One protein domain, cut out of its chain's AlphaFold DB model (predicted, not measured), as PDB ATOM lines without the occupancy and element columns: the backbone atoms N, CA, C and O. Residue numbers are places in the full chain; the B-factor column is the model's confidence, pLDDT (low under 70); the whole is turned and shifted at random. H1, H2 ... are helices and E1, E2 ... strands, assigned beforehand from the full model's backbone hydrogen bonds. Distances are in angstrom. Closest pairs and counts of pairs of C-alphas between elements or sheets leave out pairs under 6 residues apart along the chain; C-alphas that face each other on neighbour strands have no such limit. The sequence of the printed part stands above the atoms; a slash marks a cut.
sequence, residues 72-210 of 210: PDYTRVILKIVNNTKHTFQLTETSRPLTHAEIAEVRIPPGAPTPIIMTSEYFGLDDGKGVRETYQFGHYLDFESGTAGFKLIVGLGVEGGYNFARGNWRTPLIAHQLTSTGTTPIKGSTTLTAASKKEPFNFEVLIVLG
ATOM      1  N   PRO A  72       0.875  -1.064 -26.419       78.25
ATOM      2  CA  PRO A  72       0.158  -1.862 -25.422       78.25
ATOM      3  C   PRO A  72       0.350  -1.348 -23.985       78.25
ATOM      4  O   PRO A  72      -0.498  -1.593 -23.132       78.25
ATOM      5  N   ASP A  73       1.420  -0.590 -23.747       81.19
ATOM      6  CA  ASP A  73       1.815  -0.112 -22.421       81.19
ATOM      7  C   ASP A  73       1.321   1.309 -22.114       81.19
ATOM      8  O   ASP A  73       1.631   1.856 -21.059       81.19
ATOM      9  N   TYR A  74       0.557   1.943 -23.015       83.19
ATOM     10  CA  TYR A  74       0.139   3.337 -22.857       83.19
ATOM     11  C   TYR A  74      -1.348   3.534 -23.124       83.19
ATOM     12  O   TYR A  74      -1.868   3.166 -24.177       83.19
ATOM     13  N   THR A  75      -2.018   4.240 -22.213       83.00
ATOM     14  CA  THR A  75      -3.300   4.869 -22.534       83.00
ATOM     15  C   THR A  75      -3.049   6.105 -23.390       83.00
ATOM     16  O   THR A  75      -2.195   6.931 -23.052       83.00
ATOM     17  N   ARG A  76      -3.792   6.261 -24.491       87.81
ATOM     18  CA  ARG A  76      -3.601   7.373 -25.438       87.81
ATOM     19  C   ARG A  76      -4.831   8.261 -25.523       87.81
ATOM     20  O   ARG A  76      -5.961   7.782 -25.632       87.81
ATOM     21  N   VAL A  77      -4.584   9.564 -25.538       89.31
ATOM     22  CA  VAL A  77      -5.584  10.604 -25.768       89.31
ATOM     23  C   VAL A  77      -5.177  11.388 -26.999       89.31
ATOM     24  O   VAL A  77      -4.144  12.057 -26.992       89.31
ATOM     25  N   ILE A  78      -5.980  11.311 -28.054       92.94
ATOM     26  CA  ILE A  78      -5.761  12.089 -29.272       92.94
ATOM     27  C   ILE A  78      -6.748  13.249 -29.281       92.94
ATOM     28  O   ILE A  78      -7.960  13.064 -29.197       92.94
ATOM     29  N   LEU A  79      -6.236  14.462 -29.395       93.88
ATOM     30  CA  LEU A  79      -7.028  15.671 -29.505       93.88
ATOM     31  C   LEU A  79      -6.966  16.186 -30.937       93.88
ATOM     32  O   LEU A  79      -5.895  16.251 -31.538       93.88
ATOM     33  N   LYS A  80      -8.110  16.624 -31.453       96.06
ATOM     34  CA  LYS A  80      -8.197  17.445 -32.662       96.06
ATOM     35  C   LYS A  80      -8.772  18.794 -32.259       96.06
ATOM     36  O   LYS A  80      -9.947  18.865 -31.917       96.06
ATOM     37  N   ILE A  81      -7.967  19.849 -32.289       96.00
ATOM     38  CA  ILE A  81      -8.392  21.197 -31.890       96.00
ATOM     39  C   ILE A  81      -8.655  22.031 -33.136       96.00
ATOM     40  O   ILE A  81      -7.733  22.346 -33.878       96.00
ATOM     41  N   VAL A  82      -9.910  22.396 -33.377       95.69
ATOM     42  CA  VAL A  82     -10.336  23.297 -34.450       95.69
ATOM     43  C   VAL A  82     -10.516  24.689 -33.862       95.69
ATOM     44  O   VAL A  82     -11.428  24.925 -33.072       95.69
ATOM     45  N   ASN A  83      -9.643  25.613 -34.244       95.69
ATOM     46  CA  ASN A  83      -9.670  26.979 -33.745       95.69
ATOM     47  C   ASN A  83     -10.327  27.919 -34.762       95.69
ATOM     48  O   ASN A  83      -9.665  28.398 -35.676       95.69
ATOM     49  N   ASN A  84     -11.618  28.213 -34.591       94.44
ATOM     50  CA  ASN A  84     -12.328  29.186 -35.431       94.44
ATOM     51  C   ASN A  84     -12.236  30.621 -34.889       94.44
ATOM     52  O   ASN A  84     -12.890  31.523 -35.412       94.44
ATOM     53  N   THR A  85     -11.446  30.852 -33.838       93.50
ATOM     54  CA  THR A  85     -11.183  32.202 -33.336       93.50
ATOM     55  C   THR A  85     -10.104  32.887 -34.182       93.50
ATOM     56  O   THR A  85      -9.413  32.257 -34.979       93.50
ATOM     57  N   LYS A  86      -9.911  34.194 -33.980       94.25
ATOM     58  CA  LYS A  86      -8.789  34.952 -34.566       94.25
ATOM     59  C   LYS A  86      -7.472  34.808 -33.789       94.25
ATOM     60  O   LYS A  86      -6.458  35.371 -34.193       94.25
ATOM     61  N   HIS A  87      -7.502  34.139 -32.640       94.44
ATOM     62  CA  HIS A  87      -6.381  34.070 -31.715       94.44
ATOM     63  C   HIS A  87      -5.454  32.917 -32.092       94.44
ATOM     64  O   HIS A  87      -5.911  31.843 -32.469       94.44
ATOM     65  N   THR A  88      -4.144  33.134 -31.978       94.94
ATOM     66  CA  THR A  88      -3.171  32.036 -31.957       94.94
ATOM     67  C   THR A  88      -2.899  31.707 -30.504       94.94
ATOM     68  O   THR A  88      -2.424  32.580 -29.778       94.94
ATOM     69  N   PHE A  89      -3.187  30.480 -30.087       95.50
ATOM     70  CA  PHE A  89      -2.924  30.065 -28.715       95.50
ATOM     71  C   PHE A  89      -1.593  29.335 -28.606       95.50
ATOM     72  O   PHE A  89      -1.253  28.514 -29.460       95.50
ATOM     73  N   GLN A  90      -0.857  29.629 -27.545       95.19
ATOM     74  CA  GLN A  90       0.381  28.962 -27.172       95.19
ATOM     75  C   GLN A  90       0.115  28.125 -25.927       95.19
ATOM     76  O   GLN A  90      -0.548  28.616 -25.015       95.19
ATOM     77  N   LEU A  91       0.630  26.895 -25.876       94.44
ATOM     78  CA  LEU A  91       0.644  26.143 -24.623       94.44
ATOM     79  C   LEU A  91       1.482  26.922 -23.598       94.44
ATOM     80  O   LEU A  91       2.615  27.296 -23.890       94.44
ATOM     81  N   THR A  92       0.929  27.189 -22.423       91.44
ATOM     82  CA  THR A  92       1.619  27.901 -21.336       91.44
ATOM     83  C   THR A  92       1.885  26.983 -20.156       91.44
ATOM     84  O   THR A  92       2.949  27.054 -19.546       91.44
ATOM     85  N   GLU A  93       0.945  26.087 -19.863       89.50
ATOM     86  CA  GLU A  93       1.019  25.196 -18.716       89.50
ATOM     87  C   GLU A  93       0.458  23.814 -19.055       89.50
ATOM     88  O   GLU A  93      -0.488  23.659 -19.831       89.50
ATOM     89  N   THR A  94       1.022  22.776 -18.448       89.19
ATOM     90  CA  THR A  94       0.489  21.421 -18.545       89.19
ATOM     91  C   THR A  94       0.852  20.601 -17.315       89.19
ATOM     92  O   THR A  94       1.895  20.816 -16.705       89.19
ATOM     93  N   SER A  95       0.019  19.613 -16.970       84.69
ATOM     94  CA  SER A  95       0.400  18.606 -15.974       84.69
ATOM     95  C   SER A  95       1.406  17.571 -16.489       84.69
ATOM     96  O   SER A  95       1.895  16.769 -15.694       84.69
ATOM     97  N   ARG A  96       1.714  17.534 -17.796       76.25
ATOM     98  CA  ARG A  96       2.790  16.677 -18.320       76.25
ATOM     99  C   ARG A  96       4.140  17.382 -18.155       76.25
ATOM    100  O   ARG A  96       4.222  18.579 -18.411       76.25
ATOM    101  N   PRO A  97       5.209  16.663 -17.782       75.25
ATOM    102  CA  PRO A  97       6.545  17.239 -17.735       75.25
ATOM    103  C   PRO A  97       7.048  17.472 -19.166       75.25
ATOM    104  O   PRO A  97       7.655  16.591 -19.765       75.25
ATOM    105  N   LEU A  98       6.745  18.643 -19.726       81.38
ATOM    106  CA  LEU A  98       7.299  19.124 -20.988       81.38
ATOM    107  C   LEU A  98       8.396  20.150 -20.704       81.38
ATOM    108  O   LEU A  98       8.304  20.954 -19.773       81.38
ATOM    109  N   THR A  99       9.440  20.139 -21.519       82.62
ATOM    110  CA  THR A  99      10.457  21.187 -21.519       82.62
ATOM    111  C   THR A  99       9.878  22.498 -22.055       82.62
ATOM    112  O   THR A  99       8.905  22.518 -22.805       82.62
ATOM    113  N   HIS A 100      10.512  23.623 -21.719       79.06
ATOM    114  CA  HIS A 100      10.099  24.933 -22.235       79.06
ATOM    115  C   HIS A 100      10.147  25.007 -23.771       79.06
ATOM    116  O   HIS A 100       9.331  25.702 -24.370       79.06
ATOM    117  N   ALA A 101      11.080  24.287 -24.402       82.12
ATOM    118  CA  ALA A 101      11.166  24.202 -25.857       82.12
ATOM    119  C   ALA A 101       9.954  23.460 -26.440       82.12
ATOM    120  O   ALA A 101       9.295  23.985 -27.329       82.12
ATOM    121  N   GLU A 102       9.594  22.305 -25.873       82.50
ATOM    122  CA  GLU A 102       8.407  21.546 -26.293       82.50
ATOM    123  C   GLU A 102       7.118  22.349 -26.081       82.50
ATOM    124  O   GLU A 102       6.253  22.378 -26.951       82.50
ATOM    125  N   ILE A 103       6.997  23.070 -24.962       82.81
ATOM    126  CA  ILE A 103       5.855  23.959 -24.703       82.81
ATOM    127  C   ILE A 103       5.768  25.070 -25.764       82.81
ATOM    128  O   ILE A 103       4.685  25.358 -26.277       82.81
ATOM    129  N   ALA A 104       6.903  25.672 -26.133       79.94
ATOM    130  CA  ALA A 104       6.967  26.723 -27.149       79.94
ATOM    131  C   ALA A 104       6.607  26.225 -28.563       79.94
ATOM    132  O   ALA A 104       6.134  27.006 -29.396       79.94
ATOM    133  N   GLU A 105       6.768  24.933 -28.841       84.56
ATOM    134  CA  GLU A 105       6.401  24.327 -30.123       84.56
ATOM    135  C   GLU A 105       4.896  24.045 -30.246       84.56
ATOM    136  O   GLU A 105       4.351  24.079 -31.355       84.56
ATOM    137  N   VAL A 106       4.182  23.835 -29.134       89.69
ATOM    138  CA  VAL A 106       2.744  23.524 -29.164       89.69
ATOM    139  C   VAL A 106       1.913  24.797 -29.349       89.69
ATOM    140  O   VAL A 106       1.597  25.526 -28.404       89.69
ATOM    141  N   ARG A 107       1.519  25.041 -30.603       92.88
ATOM    142  CA  ARG A 107       0.742  26.211 -31.038       92.88
ATOM    143  C   ARG A 107      -0.552  25.799 -31.715       92.88
ATOM    144  O   ARG A 107      -0.551  24.907 -32.556       92.88
ATOM    145  N   ILE A 108      -1.634  26.506 -31.401       94.44
ATOM    146  CA  ILE A 108      -2.947  26.342 -32.029       94.44
ATOM    147  C   ILE A 108      -3.223  27.570 -32.910       94.44
ATOM    148  O   ILE A 108      -3.771  28.569 -32.421       94.44
ATOM    149  N   PRO A 109      -2.819  27.556 -34.192       93.75
ATOM    150  CA  PRO A 109      -3.110  28.650 -35.110       93.75
ATOM    151  C   PRO A 109      -4.619  28.781 -35.377       93.75
ATOM    152  O   PRO A 109      -5.361  27.805 -35.242       93.75
ATOM    153  N   PRO A 110      -5.096  29.974 -35.764       93.50
ATOM    154  CA  PRO A 110      -6.466  30.161 -36.216       93.50
ATOM    155  C   PRO A 110      -6.703  29.447 -37.552       93.50
ATOM    156  O   PRO A 110      -5.807  29.325 -38.388       93.50
ATOM    157  N   GLY A 111      -7.930  28.985 -37.762       85.19
ATOM    158  CA  GLY A 111      -8.397  28.348 -38.990       85.19
ATOM    159  C   GLY A 111      -7.950  26.898 -39.168       85.19
ATOM    160  O   GLY A 111      -8.744  26.092 -39.638       85.19
ATOM    161  N   ALA A 112      -6.731  26.524 -38.775       84.44
ATOM    162  CA  ALA A 112      -6.201  25.181 -39.011       84.44
ATOM    163  C   ALA A 112      -6.431  24.221 -37.817       84.44
ATOM    164  O   ALA A 112      -6.076  24.540 -36.679       84.44
ATOM    165  N   PRO A 113      -6.982  23.015 -38.053       93.44
ATOM    166  CA  PRO A 113      -7.088  21.967 -37.048       93.44
ATOM    167  C   PRO A 113      -5.712  21.497 -36.583       93.44
ATOM    168  O   PRO A 113      -4.890  21.087 -37.398       93.44
ATOM    169  N   THR A 114      -5.485  21.459 -35.276       94.75
ATOM    170  CA  THR A 114      -4.217  21.017 -34.690       94.75
ATOM    171  C   THR A 114      -4.385  19.651 -34.020       94.75
ATOM    172  O   THR A 114      -5.251  19.520 -33.147       94.75
ATOM    173  N   PRO A 115      -3.609  18.625 -34.413       94.88
ATOM    174  CA  PRO A 115      -3.581  17.349 -33.713       94.88
ATOM    175  C   PRO A 115      -2.643  17.425 -32.502       94.88
ATOM    176  O   PRO A 115      -1.527  17.925 -32.606       94.88
ATOM    177  N   ILE A 116      -3.066  16.885 -31.362       91.81
ATOM    178  CA  ILE A 116      -2.211  16.690 -30.182       91.81
ATOM    179  C   ILE A 116      -2.393  15.261 -29.700       91.81
ATOM    180  O   ILE A 116      -3.514  14.761 -29.656       91.81
ATOM    181  N   ILE A 117      -1.306  14.614 -29.297       89.94
ATOM    182  CA  ILE A 117      -1.365  13.313 -28.644       89.94
ATOM    183  C   ILE A 117      -0.781  13.391 -27.239       89.94
ATOM    184  O   ILE A 117       0.291  13.949 -27.008       89.94
ATOM    185  N   MET A 118      -1.497  12.803 -26.290       85.94
ATOM    186  CA  MET A 118      -1.020  12.571 -24.938       85.94
ATOM    187  C   MET A 118      -1.012  11.080 -24.654       85.94
ATOM    188  O   MET A 118      -1.932  10.355 -25.030       85.94
ATOM    189  N   THR A 119       0.037  10.632 -23.982       83.44
ATOM    190  CA  THR A 119       0.213   9.243 -23.567       83.44
ATOM    191  C   THR A 119       0.420   9.185 -22.058       83.44
ATOM    192  O   THR A 119       1.087  10.032 -21.462       83.44
ATOM    193  N   SER A 120      -0.171   8.202 -21.408       77.50
ATOM    194  CA  SER A 120       0.063   7.937 -19.992       77.50
ATOM    195  C   SER A 120       0.414   6.469 -19.854       77.50
ATOM    196  O   SER A 120      -0.246   5.639 -20.484       77.50
ATOM    197  N   GLU A 121       1.477   6.162 -19.108       73.81
ATOM    198  CA  GLU A 121       1.865   4.776 -18.845       73.81
ATOM    199  C   GLU A 121       0.683   4.039 -18.224       73.81
ATOM    200  O   GLU A 121       0.086   4.471 -17.234       73.81
ATOM    201  N   TYR A 122       0.305   2.942 -18.866       66.31
ATOM    202  CA  TYR A 122      -0.705   2.040 -18.368       66.31
ATOM    203  C   TYR A 122      -0.011   1.040 -17.444       66.31
ATOM    204  O   TYR A 122       0.659   0.108 -17.881       66.31
ATOM    205  N   PHE A 123      -0.186   1.238 -16.142       59.62
ATOM    206  CA  PHE A 123       0.159   0.225 -15.157       59.62
ATOM    207  C   PHE A 123      -1.024  -0.741 -15.061       59.62
ATOM    208  O   PHE A 123      -2.117  -0.340 -14.667       59.62
ATOM    209  N   GLY A 124      -0.841  -2.001 -15.456       53.84
ATOM    210  CA  GLY A 124      -1.854  -3.029 -15.225       53.84
ATOM    211  C   GLY A 124      -2.099  -3.197 -13.723       53.84
ATOM    212  O   GLY A 124      -1.148  -3.340 -12.958       53.84
ATOM    213  N   LEU A 125      -3.360  -3.157 -13.283       52.31
ATOM    214  CA  LEU A 125      -3.697  -3.462 -11.886       52.31
ATOM    215  C   LEU A 125      -3.560  -4.957 -11.633       52.31
ATOM    216  O   LEU A 125      -4.192  -5.748 -12.337       52.31
ATOM    217  N   ASP A 126      -2.811  -5.284 -10.580       47.50
ATOM    218  CA  ASP A 126      -2.688  -6.615  -9.991       47.50
ATOM    219  C   ASP A 126      -4.076  -7.260  -9.801       47.50
ATOM    220  O   ASP A 126      -5.052  -6.628  -9.380       47.50
ATOM    221  N   ASP A 127      -4.174  -8.540 -10.125       45.94
ATOM    222  CA  ASP A 127      -5.376  -9.379 -10.177       45.94
ATOM    223  C   ASP A 127      -5.912  -9.806  -8.790       45.94
ATOM    224  O   ASP A 127      -6.839 -10.617  -8.666       45.94
ATOM    225  N   GLY A 128      -5.381  -9.224  -7.716       46.47
ATOM    226  CA  GLY A 128      -5.577  -9.675  -6.344       46.47
ATOM    227  C   GLY A 128      -6.560  -8.845  -5.521       46.47
ATOM    228  O   GLY A 128      -6.171  -7.888  -4.867       46.47
ATOM    229  N   LYS A 129      -7.818  -9.301  -5.465       40.50
ATOM    230  CA  LYS A 129      -8.784  -9.128  -4.354       40.50
ATOM    231  C   LYS A 129      -8.813  -7.755  -3.654       40.50
ATOM    232  O   LYS A 129      -8.134  -7.527  -2.658       40.50
ATOM    233  N   GLY A 130      -9.781  -6.932  -4.037       42.22
ATOM    234  CA  GLY A 130     -10.209  -5.782  -3.243       42.22
ATOM    235  C   GLY A 130     -10.628  -4.649  -4.153       42.22
ATOM    236  O   GLY A 130      -9.835  -4.176  -4.957       42.22
ATOM    237  N   VAL A 131     -11.890  -4.239  -4.059       51.22
ATOM    238  CA  VAL A 131     -12.401  -3.085  -4.800       51.22
ATOM    239  C   VAL A 131     -11.595  -1.858  -4.387       51.22
ATOM    240  O   VAL A 131     -11.791  -1.326  -3.295       51.22
ATOM    241  N   ARG A 132     -10.692  -1.419  -5.257       44.94
ATOM    242  CA  ARG A 132     -10.250  -0.031  -5.342       44.94
ATOM    243  C   ARG A 132     -10.128   0.341  -6.809       44.94
ATOM    244  O   ARG A 132      -9.131   0.074  -7.470       44.94
ATOM    245  N   GLU A 133     -11.210   0.934  -7.293       50.34
ATOM    246  CA  GLU A 133     -11.185   1.880  -8.397       50.34
ATOM    247  C   GLU A 133     -10.137   2.943  -8.084       50.34
ATOM    248  O   GLU A 133     -10.280   3.659  -7.100       50.34
ATOM    249  N   THR A 134      -9.090   3.044  -8.893       52.75
ATOM    250  CA  THR A 134      -8.333   4.291  -9.032       52.75
ATOM    251  C   THR A 134      -7.415   4.177 -10.232       52.75
ATOM    252  O   THR A 134      -6.298   3.689 -10.122       52.75
ATOM    253  N   TYR A 135      -7.855   4.724 -11.358       52.31
ATOM    254  CA  TYR A 135      -6.946   5.538 -12.151       52.31
ATOM    255  C   TYR A 135      -7.626   6.870 -12.393       52.31
ATOM    256  O   TYR A 135      -8.714   6.907 -12.943       52.31
ATOM    257  N   GLN A 136      -7.003   7.937 -11.902       60.00
ATOM    258  CA  GLN A 136      -7.294   9.322 -12.243       60.00
ATOM    259  C   GLN A 136      -6.003   9.874 -12.839       60.00
ATOM    260  O   GLN A 136      -5.249  10.561 -12.153       60.00
ATOM    261  N   PHE A 137      -5.695   9.549 -14.096       64.50
ATOM    262  CA  PHE A 137      -4.769  10.427 -14.805       64.50
ATOM    263  C   PHE A 137      -5.616  11.542 -15.418       64.50
ATOM    264  O   PHE A 137      -6.507  11.310 -16.237       64.50
ATOM    265  N   GLY A 138      -5.397  12.750 -14.910       72.00
ATOM    266  CA  GLY A 138      -5.968  13.986 -15.418       72.00
ATOM    267  C   GLY A 138      -4.852  14.796 -16.051       72.00
ATOM    268  O   GLY A 138      -3.952  15.283 -15.362       72.00
ATOM    269  N   HIS A 139      -4.896  14.937 -17.368       81.56
ATOM    270  CA  HIS A 139      -4.059  15.894 -18.061       81.56
ATOM    271  C   HIS A 139      -4.785  17.224 -18.159       81.56
ATOM    272  O   HIS A 139      -5.950  17.271 -18.555       81.56
ATOM    273  N   TYR A 140      -4.089  18.304 -17.816       88.62
ATOM    274  CA  TYR A 140      -4.511  19.621 -18.259       88.62
ATOM    275  C   TYR A 140      -3.507  20.207 -19.239       88.62
ATOM    276  O   TYR A 140      -2.302  19.943 -19.160       88.62
ATOM    277  N   LEU A 141      -4.043  20.980 -20.173       91.44
ATOM    278  CA  LEU A 141      -3.312  21.827 -21.099       91.44
ATOM    279  C   LEU A 141      -3.936  23.218 -20.993       91.44
ATOM    280  O   LEU A 141      -5.147  23.354 -21.189       91.44
ATOM    281  N   ASP A 142      -3.134  24.215 -20.647       94.00
ATOM    282  CA  ASP A 142      -3.548  25.614 -20.612       94.00
ATOM    283  C   ASP A 142      -2.928  26.366 -21.785       94.00
ATOM    284  O   ASP A 142      -1.741  26.218 -22.083       94.00
ATOM    285  N   PHE A 143      -3.760  27.125 -22.481       95.62
ATOM    286  CA  PHE A 143      -3.437  27.755 -23.745       95.62
ATOM    287  C   PHE A 143      -3.812  29.228 -23.704       95.62
ATOM    288  O   PHE A 143      -4.969  29.561 -23.454       95.62
ATOM    289  N   GLU A 144      -2.880  30.116 -24.049       94.50
ATOM    290  CA  GLU A 144      -3.109  31.563 -23.994       94.50
ATOM    291  C   GLU A 144      -2.647  32.295 -25.259       94.50
ATOM    292  O   GLU A 144      -1.719  31.883 -25.957       94.50
ATOM    293  N   SER A 145      -3.304  33.420 -25.551       92.94
ATOM    294  CA  SER A 145      -2.950  34.365 -26.616       92.94
ATOM    295  C   SER A 145      -2.746  35.796 -26.082       92.94
ATOM    296  O   SER A 145      -2.916  36.768 -26.826       92.94
ATOM    297  N   GLY A 146      -2.511  35.954 -24.776       91.06
ATOM    298  CA  GLY A 146      -2.409  37.240 -24.074       91.06
ATOM    299  C   GLY A 146      -3.742  37.782 -23.542       91.06
ATOM    300  O   GLY A 146      -3.846  38.083 -22.359       91.06
ATOM    301  N   THR A 147      -4.780  37.899 -24.381       92.62
ATOM    302  CA  THR A 147      -6.112  38.383 -23.938       92.62
ATOM    303  C   THR A 147      -7.167  37.291 -23.841       92.62
ATOM    304  O   THR A 147      -8.198  37.490 -23.204       92.62
ATOM    305  N   ALA A 148      -6.946  36.160 -24.495       94.56
ATOM    306  CA  ALA A 148      -7.884  35.056 -24.575       94.56
ATOM    307  C   ALA A 148      -7.131  33.763 -24.262       94.56
ATOM    308  O   ALA A 148      -5.948  33.648 -24.596       94.56
ATOM    309  N   GLY A 149      -7.802  32.799 -23.649       95.38
ATOM    310  CA  GLY A 149      -7.212  31.502 -23.374       95.38
ATOM    311  C   GLY A 149      -8.253  30.416 -23.161       95.38
ATOM    312  O   GLY A 149      -9.456  30.673 -23.047       95.38
ATOM    313  N   PHE A 150      -7.791  29.178 -23.126       95.62
ATOM    314  CA  PHE A 150      -8.621  28.062 -22.723       95.62
ATOM    315  C   PHE A 150      -7.799  27.014 -21.987       95.62
ATOM    316  O   PHE A 150      -6.688  26.666 -22.380       95.62
ATOM    317  N   LYS A 151      -8.417  26.441 -20.960       94.44
ATOM    318  CA  LYS A 151      -7.902  25.289 -20.243       94.44
ATOM    319  C   LYS A 151      -8.688  24.058 -20.647       94.44
ATOM    320  O   LYS A 151      -9.910  24.000 -20.486       94.44
ATOM    321  N   LEU A 152      -7.974  23.071 -21.161       92.62
ATOM    322  CA  LEU A 152      -8.493  21.741 -21.410       92.62
ATOM    323  C   LEU A 152      -8.131  20.848 -20.230       92.62
ATOM    324  O   LEU A 152      -6.966  20.771 -19.853       92.62
ATOM    325  N   ILE A 153      -9.114  20.133 -19.698       89.56
ATOM    326  CA  ILE A 153      -8.906  19.020 -18.778       89.56
ATOM    327  C   ILE A 153      -9.409  17.771 -19.481       89.56
ATOM    328  O   ILE A 153     -10.575  17.705 -19.865       89.56
ATOM    329  N   VAL A 154      -8.545  16.779 -19.646       87.25
ATOM    330  CA  VAL A 154      -8.935  15.451 -20.111       87.25
ATOM    331  C   VAL A 154      -8.420  14.406 -19.154       87.25
ATOM    332  O   VAL A 154      -7.322  14.518 -18.615       87.25
ATOM    333  N   GLY A 155      -9.200  13.366 -18.945       79.75
ATOM    334  CA  GLY A 155      -8.786  12.309 -18.053       79.75
ATOM    335  C   GLY A 155      -9.573  11.046 -18.256       79.75
ATOM    336  O   GLY A 155     -10.597  11.011 -18.944       79.75
ATOM    337  N   LEU A 156      -9.061  10.007 -17.628       79.12
ATOM    338  CA  LEU A 156      -9.689   8.711 -17.588       79.12
ATOM    339  C   LEU A 156      -9.856   8.303 -16.132       79.12
ATOM    340  O   LEU A 156      -8.871   8.218 -15.403       79.12
ATOM    341  N   GLY A 157     -11.105   8.060 -15.755       71.88
ATOM    342  CA  GLY A 157     -11.507   7.228 -14.635       71.88
ATOM    343  C   GLY A 157     -11.695   5.782 -15.090       71.88
ATOM    344  O   GLY A 157     -12.001   5.526 -16.255       71.88
ATOM    345  N   VAL A 158     -11.566   4.828 -14.175       68.62
ATOM    346  CA  VAL A 158     -11.985   3.443 -14.414       68.62
ATOM    347  C   VAL A 158     -12.869   3.014 -13.254       68.62
ATOM    348  O   VAL A 158     -12.411   2.985 -12.115       68.62
ATOM    349  N   GLU A 159     -14.121   2.693 -13.562       66.44
ATOM    350  CA  GLU A 159     -15.060   2.080 -12.621       66.44
ATOM    351  C   GLU A 159     -15.041   0.566 -12.845       66.44
ATOM    352  O   GLU A 159     -14.979   0.108 -13.994       66.44
ATOM    353  N   GLY A 160     -15.058  -0.234 -11.783       62.19
ATOM    354  CA  GLY A 160     -14.924  -1.677 -11.936       62.19
ATOM    355  C   GLY A 160     -15.443  -2.478 -10.757       62.19
ATOM    356  O   GLY A 160     -15.325  -2.088  -9.599       62.19
ATOM    357  N   GLY A 161     -15.981  -3.655 -11.066       56.69
ATOM    358  CA  GLY A 161     -16.525  -4.577 -10.080       56.69
ATOM    359  C   GLY A 161     -16.350  -6.034 -10.490       56.69
ATOM    360  O   GLY A 161     -16.171  -6.368 -11.662       56.69
ATOM    361  N   TYR A 162     -16.429  -6.924  -9.504       56.47
ATOM    362  CA  TYR A 162     -16.445  -8.365  -9.734       56.47
ATOM    363  C   TYR A 162     -17.892  -8.853  -9.836       56.47
ATOM    364  O   TYR A 162     -18.690  -8.648  -8.921       56.47
ATOM    365  N   ASN A 163     -18.240  -9.524 -10.935       56.34
ATOM    366  CA  ASN A 163     -19.510 -10.233 -11.081       56.34
ATOM    367  C   ASN A 163     -19.231 -11.731 -11.244       56.34
ATOM    368  O   ASN A 163     -18.539 -12.130 -12.173       56.34
ATOM    369  N   PHE A 164     -19.819 -12.575 -10.395       50.16
ATOM    370  CA  PHE A 164     -19.602 -14.026 -10.429       50.16
ATOM    371  C   PHE A 164     -19.931 -14.678 -11.790       50.16
ATOM    372  O   PHE A 164     -19.292 -15.648 -12.178       50.16
ATOM    373  N   ALA A 165     -20.888 -14.130 -12.548       62.03
ATOM    374  CA  ALA A 165     -21.294 -14.644 -13.858       62.03
ATOM    375  C   ALA A 165     -20.523 -14.035 -15.046       62.03
ATOM    376  O   ALA A 165     -20.513 -14.620 -16.125       62.03
ATOM    377  N   ARG A 166     -19.915 -12.851 -14.884       55.38
ATOM    378  CA  ARG A 166     -19.212 -12.125 -15.968       55.38
ATOM    379  C   ARG A 166     -17.713 -11.926 -15.715       55.38
ATOM    380  O   ARG A 166     -17.029 -11.379 -16.572       55.38
ATOM    381  N   GLY A 167     -17.211 -12.372 -14.567       59.16
ATOM    382  CA  GLY A 167     -15.861 -12.083 -14.097       59.16
ATOM    383  C   GLY A 167     -15.678 -10.620 -13.680       59.16
ATOM    384  O   GLY A 167     -16.641  -9.891 -13.419       59.16
ATOM    385  N   ASN A 168     -14.415 -10.197 -13.606       61.97
ATOM    386  CA  ASN A 168     -14.048  -8.793 -13.447       61.97
ATOM    387  C   ASN A 168     -14.407  -8.016 -14.713       61.97
ATOM    388  O   ASN A 168     -14.033  -8.412 -15.817       61.97
ATOM    389  N   TRP A 169     -15.079  -6.884 -14.549       62.84
ATOM    390  CA  TRP A 169     -15.339  -5.950 -15.636       62.84
ATOM    391  C   TRP A 169     -14.942  -4.541 -15.207       62.84
ATOM    392  O   TRP A 169     -15.027  -4.184 -14.030       62.84
ATOM    393  N   ARG A 170     -14.469  -3.762 -16.177       67.38
ATOM    394  CA  ARG A 170     -14.002  -2.390 -15.999       67.38
ATOM    395  C   ARG A 170     -14.565  -1.529 -17.119       67.38
ATOM    396  O   ARG A 170     -14.548  -1.948 -18.279       67.38
ATOM    397  N   THR A 171     -15.058  -0.350 -16.770       68.25
ATOM    398  CA  THR A 171     -15.627   0.615 -17.711       68.25
ATOM    399  C   THR A 171     -14.829   1.914 -17.643       68.25
ATOM    400  O   THR A 171     -14.667   2.468 -16.554       68.25
ATOM    401  N   PRO A 172     -14.331   2.426 -18.782       72.94
ATOM    402  CA  PRO A 172     -13.661   3.716 -18.814       72.94
ATOM    403  C   PRO A 172     -14.671   4.851 -18.610       72.94
ATOM    404  O   PRO A 172     -15.668   4.944 -19.329       72.94
ATOM    405  N   LEU A 173     -14.385   5.744 -17.667       74.62
ATOM    406  CA  LEU A 173     -15.075   7.015 -17.468       74.62
ATOM    407  C   LEU A 173     -14.211   8.128 -18.058       74.62
ATOM    408  O   LEU A 173     -13.235   8.562 -17.452       74.62
ATOM    409  N   ILE A 174     -14.535   8.576 -19.267       81.75
ATOM    410  CA  ILE A 174     -13.739   9.595 -19.957       81.75
ATOM    411  C   ILE A 174     -14.250  10.977 -19.558       81.75
ATOM    412  O   ILE A 174     -15.414  11.303 -19.782       81.75
ATOM    413  N   ALA A 175     -13.368  11.798 -18.993       82.44
ATOM    414  CA  ALA A 175     -13.637  13.192 -18.684       82.44
ATOM    415  C   ALA A 175     -12.992  14.087 -19.744       82.44
ATOM    416  O   ALA A 175     -11.817  13.925 -20.075       82.44
ATOM    417  N   HIS A 176     -13.751  15.051 -20.258       87.88
ATOM    418  CA  HIS A 176     -13.238  16.118 -21.109       87.88
ATOM    419  C   HIS A 176     -13.984  17.418 -20.794       87.88
ATOM    420  O   HIS A 176     -15.198  17.520 -20.955       87.88
ATOM    421  N   GLN A 177     -13.256  18.419 -20.317       89.44
ATOM    422  CA  GLN A 177     -13.796  19.717 -19.941       89.44
ATOM    423  C   GLN A 177     -12.977  20.817 -20.602       89.44
ATOM    424  O   GLN A 177     -11.749  20.784 -20.600       89.44
ATOM    425  N   LEU A 178     -13.681  21.807 -21.137       93.31
ATOM    426  CA  LEU A 178     -13.097  23.010 -21.701       93.31
ATOM    427  C   LEU A 178     -13.578  24.211 -20.895       93.31
ATOM    428  O   LEU A 178     -14.783  24.410 -20.739       93.31
ATOM    429  N   THR A 179     -12.636  25.011 -20.418       94.31
ATOM    430  CA  THR A 179     -12.906  26.235 -19.667       94.31
ATOM    431  C   THR A 179     -12.260  27.402 -20.398       94.31
ATOM    432  O   THR A 179     -11.066  27.360 -20.674       94.31
ATOM    433  N   SER A 180     -13.027  28.448 -20.711       94.25
ATOM    434  CA  SER A 180     -12.451  29.696 -21.221       94.25
ATOM    435  C   SER A 180     -11.668  30.389 -20.107       94.25
ATOM    436  O   SER A 180     -12.170  30.534 -18.993       94.25
ATOM    437  N   THR A 181     -10.467  30.852 -20.426       90.56
ATOM    438  CA  THR A 181      -9.593  31.640 -19.552       90.56
ATOM    439  C   THR A 181      -9.274  32.988 -20.216       90.56
ATOM    440  O   THR A 181      -9.627  33.233 -21.374       90.56
ATOM    441  N   GLY A 182      -8.656  33.904 -19.469       88.75
ATOM    442  CA  GLY A 182      -8.343  35.253 -19.945       88.75
ATOM    443  C   GLY A 182      -9.506  36.249 -19.849       88.75
ATOM    444  O   GLY A 182     -10.542  35.991 -19.239       88.75
ATOM    445  N   THR A 183      -9.304  37.433 -20.427       92.06
ATOM    446  CA  THR A 183     -10.257  38.555 -20.358       92.06
ATOM    447  C   THR A 183     -11.255  38.562 -21.512       92.06
ATOM    448  O   THR A 183     -12.327  39.151 -21.395       92.06
ATOM    449  N   THR A 184     -10.917  37.908 -22.625       93.25
ATOM    450  CA  THR A 184     -11.782  37.715 -23.791       93.25
ATOM    451  C   THR A 184     -12.397  36.317 -23.727       93.25
ATOM    452  O   THR A 184     -11.668  35.342 -23.917       93.25
ATOM    453  N   PRO A 185     -13.714  36.191 -23.484       92.38
ATOM    454  CA  PRO A 185     -14.370  34.892 -23.462       92.38
ATOM    455  C   PRO A 185     -14.306  34.209 -24.829       92.38
ATOM    456  O   PRO A 185     -14.562  34.838 -25.857       92.38
ATOM    457  N   ILE A 186     -14.032  32.911 -24.821       93.25
ATOM    458  CA  ILE A 186     -14.051  32.041 -25.995       93.25
ATOM    459  C   ILE A 186     -15.177  31.033 -25.810       93.25
ATOM    460  O   ILE A 186     -15.315  30.418 -24.748       93.25
ATOM    461  N   LYS A 187     -15.993  30.845 -26.846       93.75
ATOM    462  CA  LYS A 187     -16.942  29.738 -26.863       93.75
ATOM    463  C   LYS A 187     -16.196  28.496 -27.300       93.75
ATOM    464  O   LYS A 187     -15.351  28.523 -28.189       93.75
ATOM    465  N   GLY A 188     -16.549  27.368 -26.712       92.81
ATOM    466  CA  GLY A 188     -16.038  26.122 -27.226       92.81
ATOM    467  C   GLY A 188     -16.861  24.929 -26.814       92.81
ATOM    468  O   GLY A 188     -17.739  25.002 -25.956       92.81
ATOM    469  N   SER A 189     -16.578  23.827 -27.484       94.06
ATOM    470  CA  SER A 189     -17.228  22.549 -27.256       94.06
ATOM    471  C   SER A 189     -16.205  21.430 -27.321       94.06
ATOM    472  O   SER A 189     -15.154  21.557 -27.953       94.06
ATOM    473  N   THR A 190     -16.528  20.339 -26.640       94.00
ATOM    474  CA  THR A 190     -15.747  19.107 -26.660       94.00
ATOM    475  C   THR A 190     -16.663  17.966 -27.072       94.00
ATOM    476  O   THR A 190     -17.845  17.945 -26.730       94.00
ATOM    477  N   THR A 191     -16.152  17.034 -27.865       94.31
ATOM    478  CA  THR A 191     -16.908  15.868 -28.324       94.31
ATOM    479  C   THR A 191     -15.990  14.664 -28.359       94.31
ATOM    480  O   THR A 191     -14.963  14.685 -29.032       94.31
ATOM    481  N   LEU A 192     -16.374  13.603 -27.655       91.75
ATOM    482  CA  LEU A 192     -15.714  12.309 -27.742       91.75
ATOM    483  C   LEU A 192     -16.016  11.678 -29.111       91.75
ATOM    484  O   LEU A 192     -17.163  11.331 -29.392       91.75
ATOM    485  N   THR A 193     -15.009  11.541 -29.973       92.31
ATOM    486  CA  THR A 193     -15.172  11.004 -31.336       92.31
ATOM    487  C   THR A 193     -14.852   9.520 -31.438       92.31
ATOM    488  O   THR A 193     -15.370   8.844 -32.326       92.31
ATOM    489  N   ALA A 194     -14.028   8.996 -30.532       89.75
ATOM    490  CA  ALA A 194     -13.754   7.570 -30.420       89.75
ATOM    491  C   ALA A 194     -13.331   7.213 -28.991       89.75
ATOM    492  O   ALA A 194     -12.717   8.022 -28.298       89.75
ATOM    493  N   ALA A 195     -13.648   5.993 -28.561       88.12
ATOM    494  CA  ALA A 195     -13.216   5.448 -27.280       88.12
ATOM    495  C   ALA A 195     -13.114   3.918 -27.339       88.12
ATOM    496  O   ALA A 195     -14.058   3.228 -27.732       88.12
ATOM    497  N   SER A 196     -11.970   3.386 -26.916       83.12
ATOM    498  CA  SER A 196     -11.755   1.965 -26.683       83.12
ATOM    499  C   SER A 196     -12.503   1.523 -25.431       83.12
ATOM    500  O   SER A 196     -12.489   2.199 -24.405       83.12
ATOM    501  N   LYS A 197     -13.107   0.336 -25.505       76.19
ATOM    502  CA  LYS A 197     -13.722  -0.347 -24.357       76.19
ATOM    503  C   LYS A 197     -12.763  -1.306 -23.647       76.19
ATOM    504  O   LYS A 197     -13.163  -1.944 -22.682       76.19
ATOM    505  N   LYS A 198     -11.543  -1.467 -24.161       75.12
ATOM    506  CA  LYS A 198     -10.537  -2.396 -23.644       75.12
ATOM    507  C   LYS A 198      -9.249  -1.661 -23.307       75.12
ATOM    508  O   LYS A 198      -8.906  -0.682 -23.966       75.12
ATOM    509  N   GLU A 199      -8.570  -2.177 -22.296       74.75
ATOM    510  CA  GLU A 199      -7.233  -1.762 -21.893       74.75
ATOM    511  C   GLU A 199      -6.183  -2.216 -22.938       74.75
ATOM    512  O   GLU A 199      -6.368  -3.279 -23.542       74.75
ATOM    513  N   PRO A 200      -5.103  -1.440 -23.161       76.69
ATOM    514  CA  PRO A 200      -4.939  -0.055 -22.721       76.69
ATOM    515  C   PRO A 200      -5.971   0.857 -23.402       76.69
ATOM    516  O   PRO A 200      -6.340   0.681 -24.569       76.69
ATOM    517  N   PHE A 201      -6.494   1.823 -22.649       82.06
ATOM    518  CA  PHE A 201      -7.576   2.655 -23.153       82.06
ATOM    519  C   PHE A 201      -7.061   3.633 -24.215       82.06
ATOM    520  O   PHE A 201      -5.920   4.081 -24.206       82.06
ATOM    521  N   ASN A 202      -7.914   3.962 -25.173       86.56
ATOM    522  CA  ASN A 202      -7.590   4.886 -26.250       86.56
ATOM    523  C   ASN A 202      -8.828   5.720 -26.509       86.56
ATOM    524  O   ASN A 202      -9.903   5.149 -26.682       86.56
ATOM    525  N   PHE A 203      -8.715   7.040 -26.520       89.25
ATOM    526  CA  PHE A 203      -9.858   7.886 -26.830       89.25
ATOM    527  C   PHE A 203      -9.463   9.162 -27.549       89.25
ATOM    528  O   PHE A 203      -8.323   9.621 -27.502       89.25
ATOM    529  N   GLU A 204     -10.442   9.713 -28.250       93.50
ATOM    530  CA  GLU A 204     -10.259  10.838 -29.142       93.50
ATOM    531  C   GLU A 204     -11.271  11.923 -28.835       93.50
ATOM    532  O   GLU A 204     -12.469  11.649 -28.727       93.50
ATOM    533  N   VAL A 205     -10.794  13.156 -28.720       93.62
ATOM    534  CA  VAL A 205     -11.630  14.306 -28.393       93.62
ATOM    535  C   VAL A 205     -11.462  15.369 -29.470       93.62
ATOM    536  O   VAL A 205     -10.368  15.881 -29.711       93.62
ATOM    537  N   LEU A 206     -12.569  15.728 -30.110       95.31
ATOM    538  CA  LEU A 206     -12.672  16.919 -30.939       95.31
ATOM    539  C   LEU A 206     -12.959  18.119 -30.037       95.31
ATOM    540  O   LEU A 206     -13.898  18.098 -29.243       95.31
ATOM    541  N   ILE A 207     -12.167  19.170 -30.194       95.69
ATOM    542  CA  ILE A 207     -12.335  20.450 -29.516       95.69
ATOM    543  C   ILE A 207     -12.585  21.491 -30.596       95.69
ATOM    544  O   ILE A 207     -11.825  21.575 -31.557       95.69
ATOM    545  N   VAL A 208     -13.643  22.281 -30.452       95.81
ATOM    546  CA  VAL A 208     -13.959  23.372 -31.380       95.81
ATOM    547  C   VAL A 208     -14.038  24.666 -30.589       95.81
ATOM    548  O   VAL A 208     -14.826  24.746 -29.651       95.81
ATOM    549  N   LEU A 209     -13.231  25.655 -30.970       96.00
ATOM    550  CA  LEU A 209     -13.181  26.998 -30.383       96.00
ATOM    551  C   LEU A 209     -13.820  28.003 -31.350       96.00
ATOM    552  O   LEU A 209     -13.632  27.863 -32.561       96.00
ATOM    553  N   GLY A 210     -14.533  29.013 -30.846       89.69
ATOM    554  CA  GLY A 210     -15.184  30.053 -31.651       89.69
ATOM    555  C   GLY A 210     -15.736  31.229 -30.856       89.69
ATOM    556  O   GLY A 210     -15.561  31.276 -29.617       89.69
TER     557      GLY A 210
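What this domain is: This is residues 72 to 210 of the 210 residues of an uncharacterized protein of Pseudomonas mandelii (UniProt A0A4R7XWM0). Two twisted four-stranded sheets lie face to face as an elongated sandwich, and the hairpin of the long strands E5 and E6 runs on past one end of the opposite sheet. The short helix H1 packs on the edge strand E2. The 139 printed residues, mostly strand in class, have one named helix and eight named strands in the order E1 E2 H1 E3 E4 E5 E6 E7 E8; one sheet is E3 E1 E8 E7, mixed, the other E2 E4 E5 E6, antiparallel. The whole is only just compact, close to loose: radius of gyration of the C-alphas 17.1 A, spans 56 by 28 by 24 A.

Where its parts are: Find C-alpha 74 at (0.139, 3.337, -22.857); from there E1, residues 74 to 83, runs 27.8 A. Read on through E2, residues 89 to 94, H1, residues 100 to 105, E3, residues 114 to 121, and E4, residues 137 to 144. E5, residues 148 to 163, spans 48.7 A and E6, residues 167 to 182, 48.3 A. After E7, residues 188 to 195, E8, residues 202 to 209, ends at C-alpha 209, (-13.181, 26.998, -30.383).

How they stand to each other: Look beside E1: E3 is antiparallel, with N 77 and O 118 2.8 A apart, and E8 parallel, with N 80 and O 205 at 2.9 A. In the sandwich, the facing parts are 9.2 A centre to centre, the strands at 22 degrees. E4, E5 and E6 form a meander, each the antiparallel neighbour of the one before; N 152 and O 141 are 2.8 A apart. H1, every O i to N i+4 pair within hydrogen-bond range, only grazes its sheet; its closest C-alphas to E2 are Ile 103 and Leu 91, 5.7 A.

The domain as a whole: The farthest C-alphas, Gly 146 and Ala 165, are 56.2 A apart. The printed part has no cut; E3 to E4 is a long link. Look for pLDDT under 70 at residues 122 to 137 and 158 to 171.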